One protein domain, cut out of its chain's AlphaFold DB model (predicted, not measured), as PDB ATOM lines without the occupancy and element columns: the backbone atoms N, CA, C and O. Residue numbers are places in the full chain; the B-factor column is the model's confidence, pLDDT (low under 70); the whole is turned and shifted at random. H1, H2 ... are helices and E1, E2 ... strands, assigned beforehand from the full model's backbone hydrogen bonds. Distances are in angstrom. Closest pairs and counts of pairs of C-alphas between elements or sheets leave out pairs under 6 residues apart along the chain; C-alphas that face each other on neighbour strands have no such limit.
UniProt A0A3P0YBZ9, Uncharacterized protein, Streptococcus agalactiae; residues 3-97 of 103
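This is residues 3 to 97 of the 103 residues of an uncharacterized protein of Streptococcus agalactiae (UniProt A0A3P0YBZ9). A twisted five-stranded sheet is sandwiched between H1 over one face and H2 over the other, while H3 and H4 pack together beyond the sheet and H3 reaches out to the far end. The 95 printed residues have four named helices and five named strands, in the order E1, E2, H1, E3, E4, H2, H3, E5, H4. The class is mixed, helices and strands, and the sheet, E2 E1 E4 E3 E5, is mixed. The whole is compact, radius of gyration of the C-alphas 12.8 A, spanning 39 by 24 by 24 A.

E4, residues 38 to 42, forms an antiparallel hairpin with E3, residues 29 to 33; N 40 and O 31 are within hydrogen-bond range at 2.8 A. E4 is parallel to E1, residues 3 to 6 (N 4 to O 39, 2.8 A). E1 forms a hairpin with edge strand E2, residues 12 to 14 (N 5 to O 12, 2.8 A). Edge strand E5, residues 80 to 83, is antiparallel to E3 (N 81 to O 32, 2.8 A). H2, residues 47 to 59, is on the sheet at a height of 8.6 A; its closest C-alphas to E4 are Ala 50 and Cys 40, 6.0 A apart. H1, residues 16 to 24, is on the opposite face at a height of 9.2 A, giving three layers, helices on both faces; C-alphas 19 and 3 are its closest to E1, 5.8 A apart. H3, residues 66 to 79, only grazes the sheet with residues 74 to 79. H3 touches H4, residues 90 to 95; their closest C-alphas, Arg 73 and Pro 90, are 5.4 A apart. Every O i to N i+4 pair is within hydrogen-bond range in H1, H2 and H4, and 8 of 10 in H3.

E1 begins at C-alpha 3 (3.451, 19.117, 9.313). H2 is 16.8 A long and H3 20.8 A. H4 ends at C-alpha 95 (-5.278, 0.952, -6.090).

The farthest C-alphas, Glu 17 and Glu 67, are 40.0 A apart. The printed part has no cut, no link is long, and no printed residue is under 70 in pLDDT.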
ATOM      1  N   VAL A   3       4.143  18.519  10.462       98.31
ATOM      2  CA  VAL A   3       3.451  19.117   9.313       98.31
ATOM      3  C   VAL A   3       4.337  19.053   8.081       98.31
ATOM      4  O   VAL A   3       5.502  19.440   8.121       98.31
ATOM      5  N   TYR A   4       3.774  18.571   6.980       98.38
ATOM      6  CA  TYR A   4       4.425  18.552   5.680       98.38
ATOM      7  C   TYR A   4       3.554  19.265   4.657       98.38
ATOM      8  O   TYR A   4       2.336  19.109   4.652       98.38
ATOM      9  N   TYR A   5       4.183  20.035   3.780       97.38
ATOM     10  CA  TYR A   5       3.526  20.764   2.710       97.38
ATOM     11  C   TYR A   5       4.113  20.357   1.361       97.38
ATOM     12  O   TYR A   5       5.334  20.353   1.200       97.38
ATOM     13  N   CYS A   6       3.242  20.032   0.407       93.94
ATOM     14  CA  CYS A   6       3.620  19.704  -0.964       93.94
ATOM     15  C   CYS A   6       3.035  20.742  -1.938       93.94
ATOM     16  O   CYS A   6       1.884  20.597  -2.363       93.94
ATOM     17  N   PRO A   7       3.787  21.811  -2.274       81.88
ATOM     18  CA  PRO A   7       3.352  22.815  -3.249       81.88
ATOM     19  C   PRO A   7       3.385  22.302  -4.695       81.88
ATOM     20  O   PRO A   7       2.672  22.830  -5.541       81.88
ATOM     21  N   ALA A   8       4.228  21.306  -4.982       79.19
ATOM     22  CA  ALA A   8       4.377  20.705  -6.305       79.19
ATOM     23  C   ALA A   8       4.903  19.263  -6.183       79.19
ATOM     24  O   ALA A   8       4.113  18.339  -6.015       79.19
ATOM     25  N   PHE A   9       6.225  19.075  -6.237       77.12
ATOM     26  CA  PHE A   9       6.856  17.748  -6.255       77.12
ATOM     27  C   PHE A   9       7.555  17.378  -4.940       77.12
ATOM     28  O   PHE A   9       7.613  16.199  -4.595       77.12
ATOM     29  N   ASP A  10       8.040  18.372  -4.190       90.25
ATOM     30  CA  ASP A  10       8.801  18.151  -2.962       90.25
ATOM     31  C   ASP A  10       7.951  18.308  -1.701       90.25
ATOM     32  O   ASP A  10       7.103  19.197  -1.593       90.25
ATOM     33  N   TRP A  11       8.240  17.464  -0.709       96.00
ATOM     34  CA  TRP A  11       7.652  17.542   0.624       96.00
ATOM     35  C   TRP A  11       8.527  18.372   1.546       96.00
ATOM     36  O   TRP A  11       9.634  17.970   1.904       96.00
ATOM     37  N   LEU A  12       7.997  19.508   1.981       96.31
ATOM     38  CA  LEU A  12       8.689  20.413   2.882       96.31
ATOM     39  C   LEU A  12       8.106  20.295   4.284       96.31
ATOM     40  O   LEU A  12       6.893  20.383   4.461       96.31
ATOM     41  N   GLU A  13       8.960  20.125   5.288       97.62
ATOM     42  CA  GLU A  13       8.520  20.201   6.680       97.62
ATOM     43  C   GLU A  13       8.130  21.649   7.028       97.62
ATOM     44  O   GLU A  13       8.702  22.620   6.512       97.62
ATOM     45  N   ARG A  14       7.093  21.791   7.847       97.88
ATOM     46  CA  ARG A  14       6.548  23.063   8.322       97.88
ATOM     47  C   ARG A  14       6.302  22.984   9.819       97.88
ATOM     48  O   ARG A  14       6.196  21.898  10.391       97.88
ATOM     49  N   ASP A  15       6.221  24.151  10.439       97.88
ATOM     50  CA  ASP A  15       5.875  24.257  11.846       97.88
ATOM     51  C   ASP A  15       4.386  23.961  12.101       97.88
ATOM     52  O   ASP A  15       3.558  23.784  11.199       97.88
ATOM     53  N   GLU A  16       4.055  23.863  13.385       96.94
ATOM     54  CA  GLU A  16       2.698  23.594  13.841       96.94
ATOM     55  C   GLU A  16       1.750  24.778  13.599       96.94
ATOM     56  O   GLU A  16       0.552  24.565  13.404       96.94
ATOM     57  N   GLU A  17       2.263  26.012  13.560       98.12
ATOM     58  CA  GLU A  17       1.457  27.199  13.277       98.12
ATOM     59  C   GLU A  17       0.880  27.133  11.861       98.12
ATOM     60  O   GLU A  17      -0.337  27.250  11.691       98.12
ATOM     61  N   PHE A  18       1.718  26.838  10.867       98.12
ATOM     62  CA  PHE A  18       1.298  26.611   9.488       98.12
ATOM     63  C   PHE A  18       0.228  25.515   9.400       98.12
ATOM     64  O   PHE A  18      -0.798  25.685   8.739       98.12
ATOM     65  N   GLY A  19       0.426  24.394  10.103       97.69
ATOM     66  CA  GLY A  19      -0.552  23.304  10.130       97.69
ATOM     67  C   GLY A  19      -1.894  23.713  10.737       97.69
ATOM     68  O   GLY A  19      -2.950  23.382  10.198       97.69
ATOM     69  N   ASN A  20      -1.869  24.477  11.828       97.75
ATOM     70  CA  ASN A  20      -3.075  24.982  12.478       97.75
ATOM     71  C   ASN A  20      -3.815  26.005  11.609       97.75
ATOM     72  O   ASN A  20      -5.045  26.002  11.583       97.75
ATOM     73  N   GLN A  21      -3.089  26.865  10.889       97.94
ATOM     74  CA  GLN A  21      -3.679  27.782   9.912       97.94
ATOM     75  C   GLN A  21      -4.334  27.013   8.760       97.94
ATOM     76  O   GLN A  21      -5.456  27.343   8.379       97.94
ATOM     77  N   ALA A  22      -3.686  25.952   8.263       96.94
ATOM     78  CA  ALA A  22      -4.261  25.102   7.228       96.94
ATOM     79  C   ALA A  22      -5.570  24.450   7.701       96.94
ATOM     80  O   ALA A  22      -6.597  24.630   7.064       96.94
ATOM     81  N   ILE A  23      -5.583  23.801   8.873       97.25
ATOM     82  CA  ILE A  23      -6.793  23.153   9.419       97.25
ATOM     83  C   ILE A  23      -7.966  24.135   9.580       97.25
ATOM     84  O   ILE A  23      -9.115  23.751   9.380       97.25
ATOM     85  N   LYS A  24      -7.695  25.392   9.955       97.19
ATOM     86  CA  LYS A  24      -8.731  26.424  10.128       97.19
ATOM     87  C   LYS A  24      -9.273  26.967   8.806       97.19
ATOM     88  O   LYS A  24     -10.356  27.547   8.807       97.19
ATOM     89  N   ASN A  25      -8.524  26.834   7.715       96.56
ATOM     90  CA  ASN A  25      -8.920  27.353   6.417       96.56
ATOM     91  C   ASN A  25      -9.711  26.282   5.637       96.56
ATOM     92  O   ASN A  25      -9.113  25.290   5.203       96.56
ATOM     93  N   PRO A  26     -11.023  26.492   5.409       94.69
ATOM     94  CA  PRO A  26     -11.886  25.516   4.753       94.69
ATOM     95  C   PRO A  26     -11.545  25.294   3.279       94.69
ATOM     96  O   PRO A  26     -11.998  24.307   2.726       94.69
ATOM     97  N   GLU A  27     -10.737  26.147   2.647       95.00
ATOM     98  CA  GLU A  27     -10.312  25.981   1.248       95.00
ATOM     99  C   GLU A  27      -9.079  25.077   1.111       95.00
ATOM    100  O   GLU A  27      -8.667  24.716   0.010       95.00
ATOM    101  N   THR A  28      -8.445  24.700   2.224       95.81
ATOM    102  CA  THR A  28      -7.232  23.885   2.163       95.81
ATOM    103  C   THR A  28      -7.541  22.410   1.966       95.81
ATOM    104  O   THR A  28      -8.540  21.867   2.441       95.81
ATOM    105  N   HIS A  29      -6.632  21.726   1.283       96.81
ATOM    106  CA  HIS A  29      -6.688  20.286   1.104       96.81
ATOM    107  C   HIS A  29      -5.620  19.656   1.989       96.81
ATOM    108  O   HIS A  29      -4.459  20.080   1.983       96.81
ATOM    109  N   TRP A  30      -6.001  18.649   2.768       97.50
ATOM    110  CA  TRP A  30      -5.049  17.956   3.624       97.50
ATOM    111  C   TRP A  30      -5.443  16.509   3.906       97.50
ATOM    112  O   TRP A  30      -6.611  16.119   3.828       97.50
ATOM    113  N   VAL A  31      -4.428  15.719   4.261       97.88
ATOM    114  CA  VAL A  31      -4.568  14.380   4.839       97.88
ATOM    115  C   VAL A  31      -3.904  14.382   6.207       97.88
ATOM    116  O   VAL A  31      -2.745  14.781   6.341       97.88
ATOM    117  N   ARG A  32      -4.629  13.937   7.231       98.06
ATOM    118  CA  ARG A  32      -4.109  13.791   8.590       98.06
ATOM    119  C   ARG A  32      -4.034  12.321   8.959       98.06
ATOM    120  O   ARG A  32      -5.052  11.644   8.934       98.06
ATOM    121  N   ASP A  33      -2.864  11.863   9.381       98.44
ATOM    122  CA  ASP A  33      -2.708  10.569  10.041       98.44
ATOM    123  C   ASP A  33      -2.761  10.770  11.560       98.44
ATOM    124  O   ASP A  33      -1.920  11.461  12.147       98.44
ATOM    125  N   LYS A  34      -3.783  10.193  12.195       98.12
ATOM    126  CA  LYS A  34      -4.021  10.312  13.639       98.12
ATOM    127  C   LYS A  34      -3.015   9.504  14.462       98.12
ATOM    128  O   LYS A  34      -2.587   9.985  15.504       98.12
ATOM    129  N   GLU A  35      -2.629   8.323  13.985       98.25
ATOM    130  CA  GLU A  35      -1.741   7.381  14.683       98.25
ATOM    131  C   GLU A  35      -0.308   7.923  14.761       98.25
ATOM    132  O   GLU A  35       0.345   7.873  15.799       98.25
ATOM    133  N   LYS A  36       0.188   8.500  13.663       97.94
ATOM    134  CA  LYS A  36       1.529   9.097  13.591       97.94
ATOM    135  C   LYS A  36       1.554  10.583  13.959       97.94
ATOM    136  O   LYS A  36       2.634  11.166  14.041       97.94
ATOM    137  N   ASN A  37       0.386  11.191  14.186       97.50
ATOM    138  CA  ASN A  37       0.195  12.621  14.447       97.50
ATOM    139  C   ASN A  37       0.835  13.526  13.370       97.50
ATOM    140  O   ASN A  37       1.624  14.435  13.672       97.50
ATOM    141  N   ILE A  38       0.501  13.244  12.107       98.31
ATOM    142  CA  ILE A  38       1.045  13.909  10.913       98.31
ATOM    143  C   ILE A  38      -0.066  14.632  10.165       98.31
ATOM    144  O   ILE A  38      -1.143  14.074   9.968       98.31
ATOM    145  N   LEU A  39       0.229  15.833   9.681       98.56
ATOM    146  CA  LEU A  39      -0.605  16.581   8.751       98.56
ATOM    147  C   LEU A  39       0.158  16.806   7.443       98.56
ATOM    148  O   LEU A  39       1.245  17.378   7.447       98.56
ATOM    149  N   CYS A  40      -0.420  16.378   6.328       98.25
ATOM    150  CA  CYS A  40       0.061  16.682   4.987       98.25
ATOM    151  C   CYS A  40      -0.882  17.690   4.336       98.25
ATOM    152  O   CYS A  40      -2.011  17.341   3.998       98.25
ATOM    153  N   VAL A  41      -0.417  18.925   4.166       98.06
ATOM    154  CA  VAL A  41      -1.111  19.989   3.436       98.06
ATOM    155  C   VAL A  41      -0.714  19.904   1.965       98.06
ATOM    156  O   VAL A  41       0.467  19.787   1.633       98.06
ATOM    157  N   ILE A  42      -1.699  19.949   1.079       96.56
ATOM    158  CA  ILE A  42      -1.526  19.669  -0.346       96.56
ATOM    159  C   ILE A  42      -2.331  20.637  -1.210       96.56
ATOM    160  O   ILE A  42      -3.260  21.296  -0.743       96.56
ATOM    161  N   GLY A  43      -1.975  20.703  -2.493       92.69
ATOM    162  CA  GLY A  43      -2.829  21.310  -3.510       92.69
ATOM    163  C   GLY A  43      -4.073  20.459  -3.824       92.69
ATOM    164  O   GLY A  43      -4.100  19.261  -3.506       92.69
ATOM    165  N   PRO A  44      -5.089  21.054  -4.475       90.38
ATOM    166  CA  PRO A  44      -6.281  20.342  -4.925       90.38
ATOM    167  C   PRO A  44      -5.926  19.087  -5.737       90.38
ATOM    168  O   PRO A  44      -5.090  19.133  -6.636       90.38
ATOM    169  N   GLY A  45      -6.558  17.958  -5.408       86.06
ATOM    170  CA  GLY A  45      -6.393  16.690  -6.129       86.06
ATOM    171  C   GLY A  45      -5.177  15.838  -5.740       86.06
ATOM    172  O   GLY A  45      -5.066  14.713  -6.220       86.06
ATOM    173  N   ASN A  46      -4.287  16.293  -4.848       93.25
ATOM    174  CA  ASN A  46      -3.052  15.558  -4.521       93.25
ATOM    175  C   ASN A  46      -3.141  14.669  -3.255       93.25
ATOM    176  O   ASN A  46      -2.137  14.388  -2.594       93.25
ATOM    177  N   HIS A  47      -4.340  14.205  -2.877       96.00
ATOM    178  CA  HIS A  47      -4.525  13.341  -1.697       96.00
ATOM    179  C   HIS A  47      -3.821  11.993  -1.848       96.00
ATOM    180  O   HIS A  47      -3.274  11.488  -0.871       96.00
ATOM    181  N   ILE A  48      -3.757  11.447  -3.067       95.81
ATOM    182  CA  ILE A  48      -3.006  10.215  -3.356       95.81
ATOM    183  C   ILE A  48      -1.523  10.405  -3.015       95.81
ATOM    184  O   ILE A  48      -0.931   9.564  -2.336       95.81
ATOM    185  N   GLY A  49      -0.931  11.535  -3.415       95.81
ATOM    186  CA  GLY A  49       0.452  11.869  -3.086       95.81
ATOM    187  C   GLY A  49       0.686  11.933  -1.577       95.81
ATOM    188  O   GLY A  49       1.669  11.378  -1.087       95.81
ATOM    189  N   ALA A  50      -0.237  12.547  -0.827       97.06
ATOM    190  CA  ALA A  50      -0.170  12.602   0.634       97.06
ATOM    191  C   ALA A  50      -0.238  11.214   1.284       97.06
ATOM    192  O   ALA A  50       0.588  10.903   2.143       97.06
ATOM    193  N   VAL A  51      -1.165  10.356   0.848       97.50
ATOM    194  CA  VAL A  51      -1.273   8.977   1.350       97.50
ATOM    195  C   VAL A  51       0.014   8.204   1.070       97.50
ATOM    196  O   VAL A  51       0.597   7.632   1.989       97.50
ATOM    197  N   LEU A  52       0.515   8.238  -0.168       97.25
ATOM    198  CA  LEU A  52       1.753   7.550  -0.542       97.25
ATOM    199  C   LEU A  52       2.956   8.058   0.256       97.25
ATOM    200  O   LEU A  52       3.776   7.253   0.696       97.25
ATOM    201  N   PHE A  53       3.062   9.369   0.467       97.44
ATOM    202  CA  PHE A  53       4.116   9.951   1.290       97.44
ATOM    203  C   PHE A  53       4.051   9.440   2.728       97.44
ATOM    204  O   PHE A  53       5.065   8.973   3.254       97.44
ATOM    205  N   ILE A  54       2.864   9.466   3.345       98.25
ATOM    206  CA  ILE A  54       2.678   9.002   4.721       98.25
ATOM    207  C   ILE A  54       3.045   7.517   4.836       98.25
ATOM    208  O   ILE A  54       3.842   7.132   5.695       98.25
ATOM    209  N   LEU A  55       2.514   6.678   3.945       98.38
ATOM    210  CA  LEU A  55       2.754   5.239   3.977       98.38
ATOM    211  C   LEU A  55       4.233   4.896   3.748       98.38
ATOM    212  O   LEU A  55       4.794   4.093   4.495       98.38
ATOM    213  N   LYS A  56       4.899   5.534   2.777       97.69
ATOM    214  CA  LYS A  56       6.332   5.310   2.510       97.69
ATOM    215  C   LYS A  56       7.196   5.765   3.680       97.69
ATOM    216  O   LYS A  56       8.041   5.009   4.150       97.69
ATOM    217  N   LYS A  57       6.977   6.989   4.167       97.50
ATOM    218  CA  LYS A  57       7.863   7.618   5.151       97.50
ATOM    219  C   LYS A  57       7.644   7.109   6.579       97.50
ATOM    220  O   LYS A  57       8.603   7.071   7.340       97.50
ATOM    221  N   PHE A  58       6.423   6.708   6.946       97.94
ATOM    222  CA  PHE A  58       6.079   6.404   8.347       97.94
ATOM    223  C   PHE A  58       5.542   4.994   8.595       97.94
ATOM    224  O   PHE A  58       5.513   4.564   9.749       97.94
ATOM    225  N   TYR A  59       5.150   4.268   7.545       97.56
ATOM    226  CA  TYR A  59       4.721   2.865   7.637       97.56
ATOM    227  C   TYR A  59       5.622   1.902   6.855       97.56
ATOM    228  O   TYR A  59       5.401   0.694   6.894       97.56
ATOM    229  N   GLY A  60       6.654   2.413   6.175       96.69
ATOM    230  CA  GLY A  60       7.636   1.598   5.461       96.69
ATOM    231  C   GLY A  60       7.100   0.951   4.185       96.69
ATOM    232  O   GLY A  60       7.597  -0.105   3.797       96.69
ATOM    233  N   LEU A  61       6.095   1.558   3.541       97.38
ATOM    234  CA  LEU A  61       5.568   1.088   2.258       97.38
ATOM    235  C   LEU A  61       6.686   0.996   1.211       97.38
ATOM    236  O   LEU A  61       7.398   1.969   0.948       97.38
ATOM    237  N   LYS A  62       6.786  -0.176   0.586       94.94
ATOM    238  CA  LYS A  62       7.590  -0.456  -0.610       94.94
ATOM    239  C   LYS A  62       6.643  -0.927  -1.718       94.94
ATOM    240  O   LYS A  62       5.478  -0.546  -1.704       94.94
ATOM    241  N   PHE A  63       7.129  -1.728  -2.659       94.75
ATOM    242  CA  PHE A  63       6.259  -2.501  -3.539       94.75
ATOM    243  C   PHE A  63       5.500  -3.549  -2.729       94.75
ATOM    244  O   PHE A  63       6.088  -4.166  -1.840       94.75
ATOM    245  N   VAL A  64       4.217  -3.710  -3.032       94.62
ATOM    246  CA  VAL A  64       3.312  -4.612  -2.316       94.62
ATOM    247  C   VAL A  64       2.802  -5.703  -3.243       94.62
ATOM    248  O   VAL A  64       2.659  -5.489  -4.451       94.62
ATOM    249  N   HIS A  65       2.519  -6.865  -2.672       93.06
ATOM    250  CA  HIS A  65       1.730  -7.892  -3.343       93.06
ATOM    251  C   HIS A  65       0.224  -7.685  -3.099       93.06
ATOM    252  O   HIS A  65      -0.180  -6.942  -2.198       93.06
ATOM    253  N   GLU A  66      -0.621  -8.327  -3.911       91.69
ATOM    254  CA  GLU A  66      -2.084  -8.173  -3.846       91.69
ATOM    255  C   GLU A  66      -2.638  -8.606  -2.477       91.69
ATOM    256  O   GLU A  66      -3.503  -7.938  -1.907       91.69
ATOM    257  N   GLU A  67      -2.068  -9.659  -1.889       94.00
ATOM    258  CA  GLU A  67      -2.406 -10.167  -0.557       94.00
ATOM    259  C   GLU A  67      -2.103  -9.180   0.583       94.00
ATOM    260  O   GLU A  67      -2.670  -9.301   1.669       94.00
ATOM    261  N   GLU A  68      -1.248  -8.178   0.352       95.31
ATOM    262  CA  GLU A  68      -0.935  -7.142   1.338       95.31
ATOM    263  C   GLU A  68      -1.898  -5.948   1.267       95.31
ATOM    264  O   GLU A  68      -1.972  -5.166   2.220       95.31
ATOM    265  N   LEU A  69      -2.664  -5.790   0.178       95.44
ATOM    266  CA  LEU A  69      -3.594  -4.667   0.006       95.44
ATOM    267  C   LEU A  69      -4.602  -4.522   1.162       95.44
ATOM    268  O   LEU A  69      -4.812  -3.385   1.597       95.44
ATOM    269  N   PRO A  70      -5.181  -5.601   1.735       97.31
ATOM    270  CA  PRO A  70      -6.078  -5.484   2.887       97.31
ATOM    271  C   PRO A  70      -5.440  -4.787   4.097       97.31
ATOM    272  O   PRO A  70      -6.090  -3.959   4.733       97.31
ATOM    273  N   LYS A  71      -4.156  -5.046   4.379       97.31
ATOM    274  CA  LYS A  71      -3.421  -4.392   5.476       97.31
ATOM    275  C   LYS A  71      -3.283  -2.890   5.229       97.31
ATOM    276  O   LYS A  71      -3.488  -2.088   6.139       97.31
ATOM    277  N   TRP A  72      -2.931  -2.489   4.009       97.94
ATOM    278  CA  TRP A  72      -2.771  -1.072   3.673       97.94
ATOM    279  C   TRP A  72      -4.105  -0.328   3.669       97.94
ATOM    280  O   TRP A  72      -4.186   0.784   4.193       97.94
ATOM    281  N   ARG A  73      -5.164  -0.975   3.174       97.75
ATOM    282  CA  ARG A  73      -6.544  -0.487   3.256       97.75
ATOM    283  C   ARG A  73      -6.954  -0.218   4.699       97.75
ATOM    284  O   ARG A  73      -7.518   0.832   4.993       97.75
ATOM    285  N   GLU A  74      -6.645  -1.149   5.599       98.25
ATOM    286  CA  GLU A  74      -6.947  -1.020   7.021       98.25
ATOM    287  C   GLU A  74      -6.200   0.157   7.664       98.25
ATOM    288  O   GLU A  74      -6.823   0.951   8.370       98.25
ATOM    289  N   ILE A  75      -4.902   0.319   7.377       98.25
ATOM    290  CA  ILE A  75      -4.105   1.459   7.861       98.25
ATOM    291  C   ILE A  75      -4.725   2.784   7.405       98.25
ATOM    292  O   ILE A  75      -4.948   3.671   8.230       98.25
ATOM    293  N   ILE A  76      -5.035   2.916   6.110       98.06
ATOM    294  CA  ILE A  76      -5.634   4.137   5.550       98.06
ATOM    295  C   ILE A  76      -6.985   4.413   6.221       98.06
ATOM    296  O   ILE A  76      -7.202   5.509   6.733       98.06
ATOM    297  N   SER A  77      -7.861   3.407   6.277       97.75
ATOM    298  CA  SER A  77      -9.218   3.522   6.826       97.75
ATOM    299  C   SER A  77      -9.236   3.924   8.302       97.75
ATOM    300  O   SER A  77      -9.985   4.812   8.709       97.75
ATOM    301  N   LYS A  78      -8.390   3.298   9.126       98.00
ATOM    302  CA  LYS A  78      -8.374   3.548  10.574       98.00
ATOM    303  C   LYS A  78      -7.708   4.875  10.928       98.00
ATOM    304  O   LYS A  78      -8.200   5.607  11.801       98.00
ATOM    305  N   ASN A  79      -6.602   5.196  10.258       98.31
ATOM    306  CA  ASN A  79      -5.688   6.231  10.737       98.31
ATOM    307  C   ASN A  79      -5.839   7.559   9.999       98.31
ATOM    308  O   ASN A  79      -5.572   8.597  10.609       98.31
ATOM    309  N   MET A  80      -6.288   7.561   8.740       98.12
ATOM    310  CA  MET A  80      -6.263   8.760   7.903       98.12
ATOM    311  C   MET A  80      -7.607   9.489   7.860       98.12
ATOM    312  O   MET A  80      -8.675   8.890   7.769       98.12
ATOM    313  N   VAL A  81      -7.540  10.817   7.927       97.31
ATOM    314  CA  VAL A  81      -8.669  11.737   7.765       97.31
ATOM    315  C   VAL A  81      -8.377  12.641   6.579       97.31
ATOM    316  O   VAL A  81      -7.276  13.181   6.465       97.31
ATOM    317  N   PHE A  82      -9.374  12.813   5.718       97.38
ATOM    318  CA  PHE A  82      -9.267  13.549   4.465       97.38
ATOM    319  C   PHE A  82     -10.125  14.808   4.523       97.38
ATOM    320  O   PHE A  82     -11.295  14.737   4.897       97.38
ATOM    321  N   HIS A  83      -9.560  15.941   4.117       97.12
ATOM    322  CA  HIS A  83     -10.276  17.209   3.998       97.12
ATOM    323  C   HIS A  83     -10.234  17.716   2.562       97.12
ATOM    324  O   HIS A  83      -9.187  17.651   1.910       97.12
ATOM    325  N   ASN A  84     -11.381  18.197   2.074       95.81
ATOM    326  CA  ASN A  84     -11.596  18.602   0.683       95.81
ATOM    327  C   ASN A  84     -11.093  17.569  -0.338       95.81
ATOM    328  O   ASN A  84     -10.482  17.913  -1.350       95.81
ATOM    329  N   ALA A  85     -11.302  16.286  -0.055       94.12
ATOM    330  CA  ALA A  85     -11.025  15.217  -1.001       94.12
ATOM    331  C   ALA A  85     -12.281  14.928  -1.827       94.12
ATOM    332  O   ALA A  85     -13.361  14.767  -1.264       94.12
ATOM    333  N   TRP A  86     -12.138  14.814  -3.149       90.12
ATOM    334  CA  TRP A  86     -13.240  14.358  -4.008       90.12
ATOM    335  C   TRP A  86     -13.572  12.881  -3.806       90.12
ATOM    336  O   TRP A  86     -14.715  12.473  -3.983       90.12
ATOM    337  N   VAL A  87     -12.576  12.087  -3.422       88.38
ATOM    338  CA  VAL A  87     -12.722  10.672  -3.095       88.38
ATOM    339  C   VAL A  87     -12.068  10.455  -1.742       88.38
ATOM    340  O   VAL A  87     -10.931  10.864  -1.553       88.38
ATOM    341  N   ASN A  88     -12.776   9.831  -0.806       86.38
ATOM    342  CA  ASN A  88     -12.290   9.532   0.545       86.38
ATOM    343  C   ASN A  88     -12.412   8.033   0.886       86.38
ATOM    344  O   ASN A  88     -12.476   7.662   2.056       86.38
ATOM    345  N   ASN A  89     -12.443   7.173  -0.136       91.88
ATOM    346  CA  ASN A  89     -12.511   5.723   0.013       91.88
ATOM    347  C   ASN A  89     -11.091   5.124   0.144       91.88
ATOM    348  O   ASN A  89     -10.276   5.319  -0.760       91.88
ATOM    349  N   PRO A  90     -10.782   4.361   1.208       91.62
ATOM    350  CA  PRO A  90      -9.531   3.611   1.325       91.62
ATOM    351  C   PRO A  90      -9.219   2.701   0.129       91.62
ATOM    352  O   PRO A  90      -8.054   2.616  -0.250       91.62
ATOM    353  N   ASP A  91     -10.226   2.074  -0.493       94.50
ATOM    354  CA  ASP A  91     -10.033   1.217  -1.675       94.50
ATOM    355  C   ASP A  91      -9.375   1.984  -2.816       94.50
ATOM    356  O   ASP A  91      -8.350   1.555  -3.345       94.50
ATOM    357  N   HIS A  92      -9.912   3.172  -3.106       94.88
ATOM    358  CA  HIS A  92      -9.388   4.059  -4.134       94.88
ATOM    359  C   HIS A  92      -7.904   4.339  -3.906       94.88
ATOM    360  O   HIS A  92      -7.111   4.214  -4.825       94.88
ATOM    361  N   TYR A  93      -7.493   4.660  -2.679       95.50
ATOM    362  CA  TYR A  93      -6.084   4.922  -2.389       95.50
ATOM    363  C   TYR A  93      -5.204   3.673  -2.476       95.50
ATOM    364  O   TYR A  93      -4.038   3.782  -2.860       95.50
ATOM    365  N   THR A  94      -5.738   2.494  -2.141       95.56
ATOM    366  CA  THR A  94      -4.974   1.247  -2.258       95.56
ATOM    367  C   THR A  94      -4.668   0.846  -3.699       95.56
ATOM    368  O   THR A  94      -3.619   0.255  -3.940       95.56
ATOM    369  N   GLU A  95      -5.512   1.220  -4.663       93.50
ATOM    370  CA  GLU A  95      -5.278   0.952  -6.090       93.50
ATOM    371  C   GLU A  95      -4.010   1.644  -6.625       93.50
ATOM    372  O   GLU A  95      -3.355   1.120  -7.524       93.50
ATOM    373  N   TYR A  96      -3.618   2.780  -6.037       94.69
ATOM    374  CA  TYR A  96      -2.419   3.541  -6.423       94.69
ATOM    375  C   TYR A  96      -1.149   3.106  -5.684       94.69
ATOM    376  O   TYR A  96      -0.089   3.719  -5.862       94.69
ATOM    377  N   LEU A  97      -1.223   2.082  -4.830       96.38
ATOM    378  CA  LEU A  97      -0.022   1.547  -4.201       96.38
ATOM    379  C   LEU A  97       0.888   0.926  -5.269       96.38
ATOM    380  O   LEU A  97       0.399   0.283  -6.199       96.38
TER     381      LEU A  97